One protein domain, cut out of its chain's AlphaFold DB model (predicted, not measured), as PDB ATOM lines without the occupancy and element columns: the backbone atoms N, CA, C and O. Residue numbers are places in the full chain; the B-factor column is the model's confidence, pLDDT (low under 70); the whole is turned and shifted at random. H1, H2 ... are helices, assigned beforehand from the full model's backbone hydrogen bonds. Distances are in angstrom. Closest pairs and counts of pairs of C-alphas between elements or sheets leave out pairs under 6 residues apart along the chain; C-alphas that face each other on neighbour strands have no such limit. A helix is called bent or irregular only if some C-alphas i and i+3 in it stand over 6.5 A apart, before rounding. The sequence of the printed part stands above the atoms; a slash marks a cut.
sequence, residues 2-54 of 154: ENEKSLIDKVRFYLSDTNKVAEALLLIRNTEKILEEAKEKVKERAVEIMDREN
ATOM      1  N   GLU A   2     -26.311 -48.424  30.741       49.03
ATOM      2  CA  GLU A   2     -26.639 -48.566  29.296       49.03
ATOM      3  C   GLU A   2     -25.446 -48.315  28.352       49.03
ATOM      4  O   GLU A   2     -25.292 -49.011  27.349       49.03
ATOM      5  N   ASN A   3     -24.540 -47.399  28.710       54.81
ATOM      6  CA  ASN A   3     -23.352 -47.100  27.899       54.81
ATOM      7  C   ASN A   3     -22.297 -48.224  27.888       54.81
ATOM      8  O   ASN A   3     -21.598 -48.387  26.891       54.81
ATOM      9  N   GLU A   4     -22.194 -49.029  28.950       46.09
ATOM     10  CA  GLU A   4     -21.205 -50.117  29.033       46.09
ATOM     11  C   GLU A   4     -21.636 -51.360  28.247       46.09
ATOM     12  O   GLU A   4     -20.813 -51.948  27.548       46.09
ATOM     13  N   LYS A   5     -22.928 -51.723  28.271       53.22
ATOM     14  CA  LYS A   5     -23.458 -52.805  27.416       53.22
ATOM     15  C   LYS A   5     -23.271 -52.494  25.927       53.22
ATOM     16  O   LYS A   5     -22.814 -53.350  25.178       53.22
ATOM     17  N   SER A   6     -23.516 -51.243  25.529       63.66
ATOM     18  CA  SER A   6     -23.295 -50.749  24.160       63.66
ATOM     19  C   SER A   6     -21.841 -50.901  23.695       63.66
ATOM     20  O   SER A   6     -21.584 -51.269  22.548       63.66
ATOM     21  N   LEU A   7     -20.874 -50.663  24.586       59.94
ATOM     22  CA  LEU A   7     -19.451 -50.836  24.294       59.94
ATOM     23  C   LEU A   7     -19.068 -52.313  24.147       59.94
ATOM     24  O   LEU A   7     -18.378 -52.669  23.195       59.94
ATOM     25  N   ILE A   8     -19.563 -53.177  25.035       65.62
ATOM     26  CA  ILE A   8     -19.291 -54.621  24.993       65.62
ATOM     27  C   ILE A   8     -19.865 -55.258  23.718       65.62
ATOM     28  O   ILE A   8     -19.183 -56.056  23.069       65.62
ATOM     29  N   ASP A   9     -21.077 -54.879  23.314       64.06
ATOM     30  CA  ASP A   9     -21.711 -55.420  22.106       64.06
ATOM     31  C   ASP A   9     -21.040 -54.912  20.819       64.06
ATOM     32  O   ASP A   9     -20.865 -55.676  19.866       64.06
ATOM     33  N   LYS A  10     -20.550 -53.665  20.809       62.16
ATOM     34  CA  LYS A  10     -19.713 -53.144  19.716       62.16
ATOM     35  C   LYS A  10     -18.384 -53.889  19.607       62.16
ATOM     36  O   LYS A  10     -17.983 -54.246  18.503       62.16
ATOM     37  N   VAL A  11     -17.722 -54.173  20.730       63.84
ATOM     38  CA  VAL A  11     -16.474 -54.955  20.744       63.84
ATOM     39  C   VAL A  11     -16.720 -56.376  20.224       63.84
ATOM     40  O   VAL A  11     -15.965 -56.856  19.382       63.84
ATOM     41  N   ARG A  12     -17.818 -57.025  20.629       62.88
ATOM     42  CA  ARG A  12     -18.210 -58.347  20.107       62.88
ATOM     43  C   ARG A  12     -18.498 -58.341  18.605       62.88
ATOM     44  O   ARG A  12     -18.128 -59.294  17.927       62.88
ATOM     45  N   PHE A  13     -19.100 -57.279  18.068       64.25
ATOM     46  CA  PHE A  13     -19.321 -57.136  16.625       64.25
ATOM     47  C   PHE A  13     -18.004 -57.088  15.836       64.25
ATOM     48  O   PHE A  13     -17.890 -57.753  14.806       64.25
ATOM     49  N   TYR A  14     -16.991 -56.365  16.318       59.22
ATOM     50  CA  TYR A  14     -15.676 -56.339  15.663       59.22
ATOM     51  C   TYR A  14     -14.919 -57.664  15.798       59.22
ATOM     52  O   TYR A  14     -14.187 -58.024  14.886       59.22
ATOM     53  N   LEU A  15     -15.151 -58.422  16.874       68.06
ATOM     54  CA  LEU A  15     -14.578 -59.758  17.089       68.06
ATOM     55  C   LEU A  15     -15.310 -60.890  16.340       68.06
ATOM     56  O   LEU A  15     -14.891 -62.041  16.430       68.06
ATOM     57  N   SER A  16     -16.397 -60.587  15.623       73.50
ATOM     58  CA  SER A  16     -17.236 -61.598  14.956       73.50
ATOM     59  C   SER A  16     -16.652 -62.164  13.656       73.50
ATOM     60  O   SER A  16     -17.074 -63.232  13.222       73.50
ATOM     61  N   ASP A  17     -15.696 -61.467  13.035       81.75
ATOM     62  CA  ASP A  17     -15.089 -61.840  11.754       81.75
ATOM     63  C   ASP A  17     -13.616 -61.415  11.735       81.75
ATOM     64  O   ASP A  17     -13.281 -60.286  12.098       81.75
ATOM     65  N   THR A  18     -12.737 -62.302  11.269       79.38
ATOM     66  CA  THR A  18     -11.304 -62.039  11.086       79.38
ATOM     67  C   THR A  18     -11.002 -60.774  10.275       79.38
ATOM     68  O   THR A  18     -10.068 -60.053  10.621       79.38
ATOM     69  N   ASN A  19     -11.797 -60.450   9.251       82.94
ATOM     70  CA  ASN A  19     -11.620 -59.235   8.449       82.94
ATOM     71  C   ASN A  19     -11.958 -57.973   9.252       82.94
ATOM     72  O   ASN A  19     -11.210 -56.999   9.213       82.94
ATOM     73  N   LYS A  20     -13.028 -58.006  10.057       78.69
ATOM     74  CA  LYS A  20     -13.418 -56.881  10.928       78.69
ATOM     75  C   LYS A  20     -12.421 -56.662  12.061       78.69
ATOM     76  O   LYS A  20     -12.140 -55.519  12.418       78.69
ATOM     77  N   VAL A  21     -11.851 -57.743  12.599       81.31
ATOM     78  CA  VAL A  21     -10.743 -57.665  13.559       81.31
ATOM     79  C   VAL A  21      -9.525 -57.015  12.907       81.31
ATOM     80  O   VAL A  21      -8.928 -56.115  13.496       81.31
ATOM     81  N   ALA A  22      -9.168 -57.424  11.686       80.81
ATOM     82  CA  ALA A  22      -8.043 -56.843  10.958       80.81
ATOM     83  C   ALA A  22      -8.251 -55.344  10.671       80.81
ATOM     84  O   ALA A  22      -7.345 -54.550  10.917       80.81
ATOM     85  N   GLU A  23      -9.444 -54.938  10.228       82.88
ATOM     86  CA  GLU A  23      -9.802 -53.528  10.025       82.88
ATOM     87  C   GLU A  23      -9.701 -52.714  11.322       82.88
ATOM     88  O   GLU A  23      -9.097 -51.639  11.330       82.88
ATOM     89  N   ALA A  24     -10.222 -53.240  12.433       80.12
ATOM     90  CA  ALA A  24     -10.141 -52.582  13.735       80.12
ATOM     91  C   ALA A  24      -8.687 -52.428  14.214       80.12
ATOM     92  O   ALA A  24      -8.303 -51.360  14.690       80.12
ATOM     93  N   LEU A  25      -7.853 -53.459  14.047       84.69
ATOM     94  CA  LEU A  25      -6.434 -53.405  14.409       84.69
ATOM     95  C   LEU A  25      -5.650 -52.417  13.537       84.69
ATOM     96  O   LEU A  25      -4.798 -51.689  14.048       84.69
ATOM     97  N   LEU A  26      -5.939 -52.357  12.235       86.50
ATOM     98  CA  LEU A  26      -5.328 -51.379  11.332       86.50
ATOM     99  C   LEU A  26      -5.738 -49.949  11.690       86.50
ATOM    100  O   LEU A  26      -4.890 -49.055  11.684       86.50
ATOM    101  N   LEU A  27      -7.006 -49.736  12.045       85.69
ATOM    102  CA  LEU A  27      -7.487 -48.446  12.530       85.69
ATOM    103  C   LEU A  27      -6.750 -48.032  13.807       85.69
ATOM    104  O   LEU A  27      -6.195 -46.936  13.837       85.69
ATOM    105  N   ILE A  28      -6.674 -48.914  14.810       86.88
ATOM    106  CA  ILE A  28      -5.953 -48.658  16.068       86.88
ATOM    107  C   ILE A  28      -4.502 -48.278  15.778       86.88
ATOM    108  O   ILE A  28      -4.047 -47.230  16.227       86.88
ATOM    109  N   ARG A  29      -3.799 -49.067  14.958       88.56
ATOM    110  CA  ARG A  29      -2.401 -48.799  14.597       88.56
ATOM    111  C   ARG A  29      -2.224 -47.438  13.917       88.56
ATOM    112  O   ARG A  29      -1.257 -46.726  14.190       88.56
ATOM    113  N   ASN A  30      -3.134 -47.071  13.017       88.81
ATOM    114  CA  ASN A  30      -3.094 -45.768  12.353       88.81
ATOM    115  C   ASN A  30      -3.362 -44.629  13.343       88.81
ATOM    116  O   ASN A  30      -2.675 -43.609  13.303       88.81
ATOM    117  N   THR A  31      -4.316 -44.806  14.258       89.81
ATOM    118  CA  THR A  31      -4.603 -43.835  15.318       89.81
ATOM    119  C   THR A  31      -3.421 -43.674  16.272       89.81
ATOM    120  O   THR A  31      -3.051 -42.544  16.570       89.81
ATOM    121  N   GLU A  32      -2.774 -44.761  16.697       90.19
ATOM    122  CA  GLU A  32      -1.557 -44.720  17.521       90.19
ATOM    123  C   GLU A  32      -0.442 -43.925  16.839       90.19
ATOM    124  O   GLU A  32       0.198 -43.088  17.474       90.19
ATOM    125  N   LYS A  33      -0.250 -44.123  15.528       90.56
ATOM    126  CA  LYS A  33       0.732 -43.357  14.753       90.56
ATOM    127  C   LYS A  33       0.419 -41.857  14.762       90.56
ATOM    128  O   LYS A  33       1.310 -41.052  15.015       90.56
ATOM    129  N   ILE A  34      -0.840 -41.484  14.523       92.00
ATOM    130  CA  ILE A  34      -1.282 -40.080  14.547       92.00
ATOM    131  C   ILE A  34      -1.101 -39.475  15.944       92.00
ATOM    132  O   ILE A  34      -0.647 -38.339  16.069       92.00
ATOM    133  N   LEU A  35      -1.436 -40.225  16.996       90.25
ATOM    134  CA  LEU A  35      -1.271 -39.782  18.379       90.25
ATOM    135  C   LEU A  35       0.202 -39.560  18.731       90.25
ATOM    136  O   LEU A  35       0.515 -38.575  19.398       90.25
ATOM    137  N   GLU A  36       1.107 -40.419  18.260       88.56
ATOM    138  CA  GLU A  36       2.542 -40.238  18.490       88.56
ATOM    139  C   GLU A  36       3.080 -39.008  17.738       88.56
ATOM    140  O   GLU A  36       3.801 -38.202  18.323       88.56
ATOM    141  N   GLU A  37       2.662 -38.781  16.487       89.88
ATOM    142  CA  GLU A  37       3.012 -37.562  15.739       89.88
ATOM    143  C   GLU A  37       2.474 -36.288  16.418       89.88
ATOM    144  O   GLU A  37       3.178 -35.280  16.525       89.88
ATOM    145  N   ALA A  38       1.232 -36.322  16.908       90.81
ATOM    146  CA  ALA A  38       0.629 -35.207  17.633       90.81
ATOM    147  C   ALA A  38       1.367 -34.924  18.949       90.81
ATOM    148  O   ALA A  38       1.643 -33.770  19.275       90.81
ATOM    149  N   LYS A  39       1.731 -35.974  19.686       87.75
ATOM    150  CA  LYS A  39       2.494 -35.884  20.934       87.75
ATOM    151  C   LYS A  39       3.864 -35.244  20.729       87.75
ATOM    152  O   LYS A  39       4.247 -34.410  21.546       87.75
ATOM    153  N   GLU A  40       4.587 -35.578  19.661       86.25
ATOM    154  CA  GLU A  40       5.868 -34.924  19.356       86.25
ATOM    155  C   GLU A  40       5.686 -33.429  19.054       86.25
ATOM    156  O   GLU A  40       6.370 -32.603  19.659       86.25
ATOM    157  N   LYS A  41       4.676 -33.047  18.259       89.38
ATOM    158  CA  LYS A  41       4.348 -31.624  18.028       89.38
ATOM    159  C   LYS A  41       3.981 -30.882  19.315       89.38
ATOM    160  O   LYS A  41       4.379 -29.736  19.514       89.38
ATOM    161  N   VAL A  42       3.226 -31.523  20.209       89.94
ATOM    162  CA  VAL A  42       2.876 -30.948  21.518       89.94
ATOM    163  C   VAL A  42       4.125 -30.749  22.376       89.94
ATOM    164  O   VAL A  42       4.241 -29.713  23.025       89.94
ATOM    165  N   LYS A  43       5.079 -31.688  22.366       88.81
ATOM    166  CA  LYS A  43       6.350 -31.545  23.092       88.81
ATOM    167  C   LYS A  43       7.194 -30.397  22.552       88.81
ATOM    168  O   LYS A  43       7.701 -29.615  23.351       88.81
ATOM    169  N   GLU A  44       7.328 -30.279  21.233       88.25
ATOM    170  CA  GLU A  44       8.033 -29.162  20.589       88.25
ATOM    171  C   GLU A  44       7.406 -27.826  20.987       88.25
ATOM    172  O   GLU A  44       8.091 -26.917  21.454       88.25
ATOM    173  N   ARG A  45       6.074 -27.735  20.922       89.88
ATOM    174  CA  ARG A  45       5.363 -26.524  21.325       89.88
ATOM    175  C   ARG A  45       5.483 -26.232  22.822       89.88
ATOM    176  O   ARG A  45       5.600 -25.071  23.208       89.88
ATOM    177  N   ALA A  46       5.453 -27.259  23.669       89.44
ATOM    178  CA  ALA A  46       5.650 -27.113  25.108       89.44
ATOM    179  C   ALA A  46       7.044 -26.556  25.418       89.44
ATOM    180  O   ALA A  46       7.160 -25.649  26.234       89.44
ATOM    181  N   VAL A  47       8.076 -27.040  24.718       88.06
ATOM    182  CA  VAL A  47       9.435 -26.489  24.772       88.06
ATOM    183  C   VAL A  47       9.416 -25.000  24.420       88.06
ATOM    184  O   VAL A  47       9.800 -24.184  25.247       88.06
ATOM    185  N   GLU A  48       8.887 -24.607  23.265       88.31
ATOM    186  CA  GLU A  48       8.850 -23.189  22.868       88.31
ATOM    187  C   GLU A  48       8.157 -22.284  23.901       88.31
ATOM    188  O   GLU A  48       8.633 -21.187  24.206       88.31
ATOM    189  N   ILE A  49       7.025 -22.735  24.451       91.69
ATOM    190  CA  ILE A  49       6.270 -21.982  25.459       91.69
ATOM    191  C   ILE A  49       7.074 -21.866  26.755       91.69
ATOM    192  O   ILE A  49       7.183 -20.775  27.308       91.69
ATOM    193  N   MET A  50       7.660 -22.970  27.217       90.69
ATOM    194  CA  MET A  50       8.468 -23.005  28.433       90.69
ATOM    195  C   MET A  50       9.737 -22.148  28.309       90.69
ATOM    196  O   MET A  50      10.100 -21.495  29.283       90.69
ATOM    197  N   ASP A  51      10.384 -22.094  27.134       87.44
ATOM    198  CA  ASP A  51      11.515 -21.180  26.864       87.44
ATOM    199  C   ASP A  51      11.064 -19.725  26.957       87.44
ATOM    200  O   ASP A  51      11.672 -18.916  27.654       87.44
ATOM    201  N   ARG A  52       9.955 -19.395  26.287       93.12
ATOM    202  CA  ARG A  52       9.397 -18.040  26.279       93.12
ATOM    203  C   ARG A  52       9.000 -17.562  27.676       93.12
ATOM    204  O   ARG A  52       9.130 -16.380  27.974       93.12
ATOM    205  N   GLU A  53       8.497 -18.462  28.516       92.75
ATOM    206  CA  GLU A  53       8.097 -18.167  29.897       92.75
ATOM    207  C   GLU A  53       9.243 -18.316  30.909       92.75
ATOM    208  O   GLU A  53       9.041 -18.032  32.090       92.75
ATOM    209  N   ASN A  54      10.427 -18.748  30.462       89.19
ATOM    210  CA  ASN A  54      11.582 -19.062  31.300       89.19
ATOM    211  C   ASN A  54      11.230 -20.021  32.458       89.19
ATOM    212  O   ASN A  54      11.511 -19.752  33.629       89.19
TER     213      ASN A  54
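This is residues 2 to 54 of the 154 residues of an uncharacterized protein of uncultured bacterium (UniProt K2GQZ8). Two helices make an open L: a short arm, H1, and a long arm, H2, meet near their ends at a corner around residues 15 to 17. Beyond that corner both arms stick out, residues 2 to 10 of H1 on one side and residues 26 to 54, mostly H2, on the other. The printed part has 53 residues with two named helices, H1 then H2, and no named strand, and its class is all helix. It is extended, with a radius of gyration of the C-alphas of 18.3 A, and flat, spanning 53 by 28 by 6 A.

Find C-alpha 2 at (-26.639, -48.566, 29.296); from there H1, residues 2 to 14, runs 19.1 A to C-alpha 14 at (-15.676, -56.339, 15.663). Pass residues 15 to 17 and you reach H2, residues 18 to 52, which runs 50.9 A from C-alpha 18 to C-alpha 52 at (9.397, -18.040, 26.279). Neither helix is bent.

Look first at Tyr 14 and Lys 20, whose C-alphas, the closest of the two helices, are 5.3 A apart. H1 and H2 touch only at the corner by their link, and only just, with 3 pairs of C-alphas within 8 A. H1 takes part with residue 14 alone, H2 with residues 20 to 24 alone. Their lines stand at a steep tilt of 62 degrees and they run opposite ways, centre to centre 24.7 A. In H1 and H2 every backbone O i to N i+4 pair is within hydrogen-bond range.

The two C-alphas farthest apart are those of Asp 17 and Asn 54, at 54.1 A. The printed part has no cut, and the link from H1 to H2 is tight. Check the B-factor column at residues 2 to 15: these 14 residues have pLDDT under 70, while the mean of the printed part is 79.9.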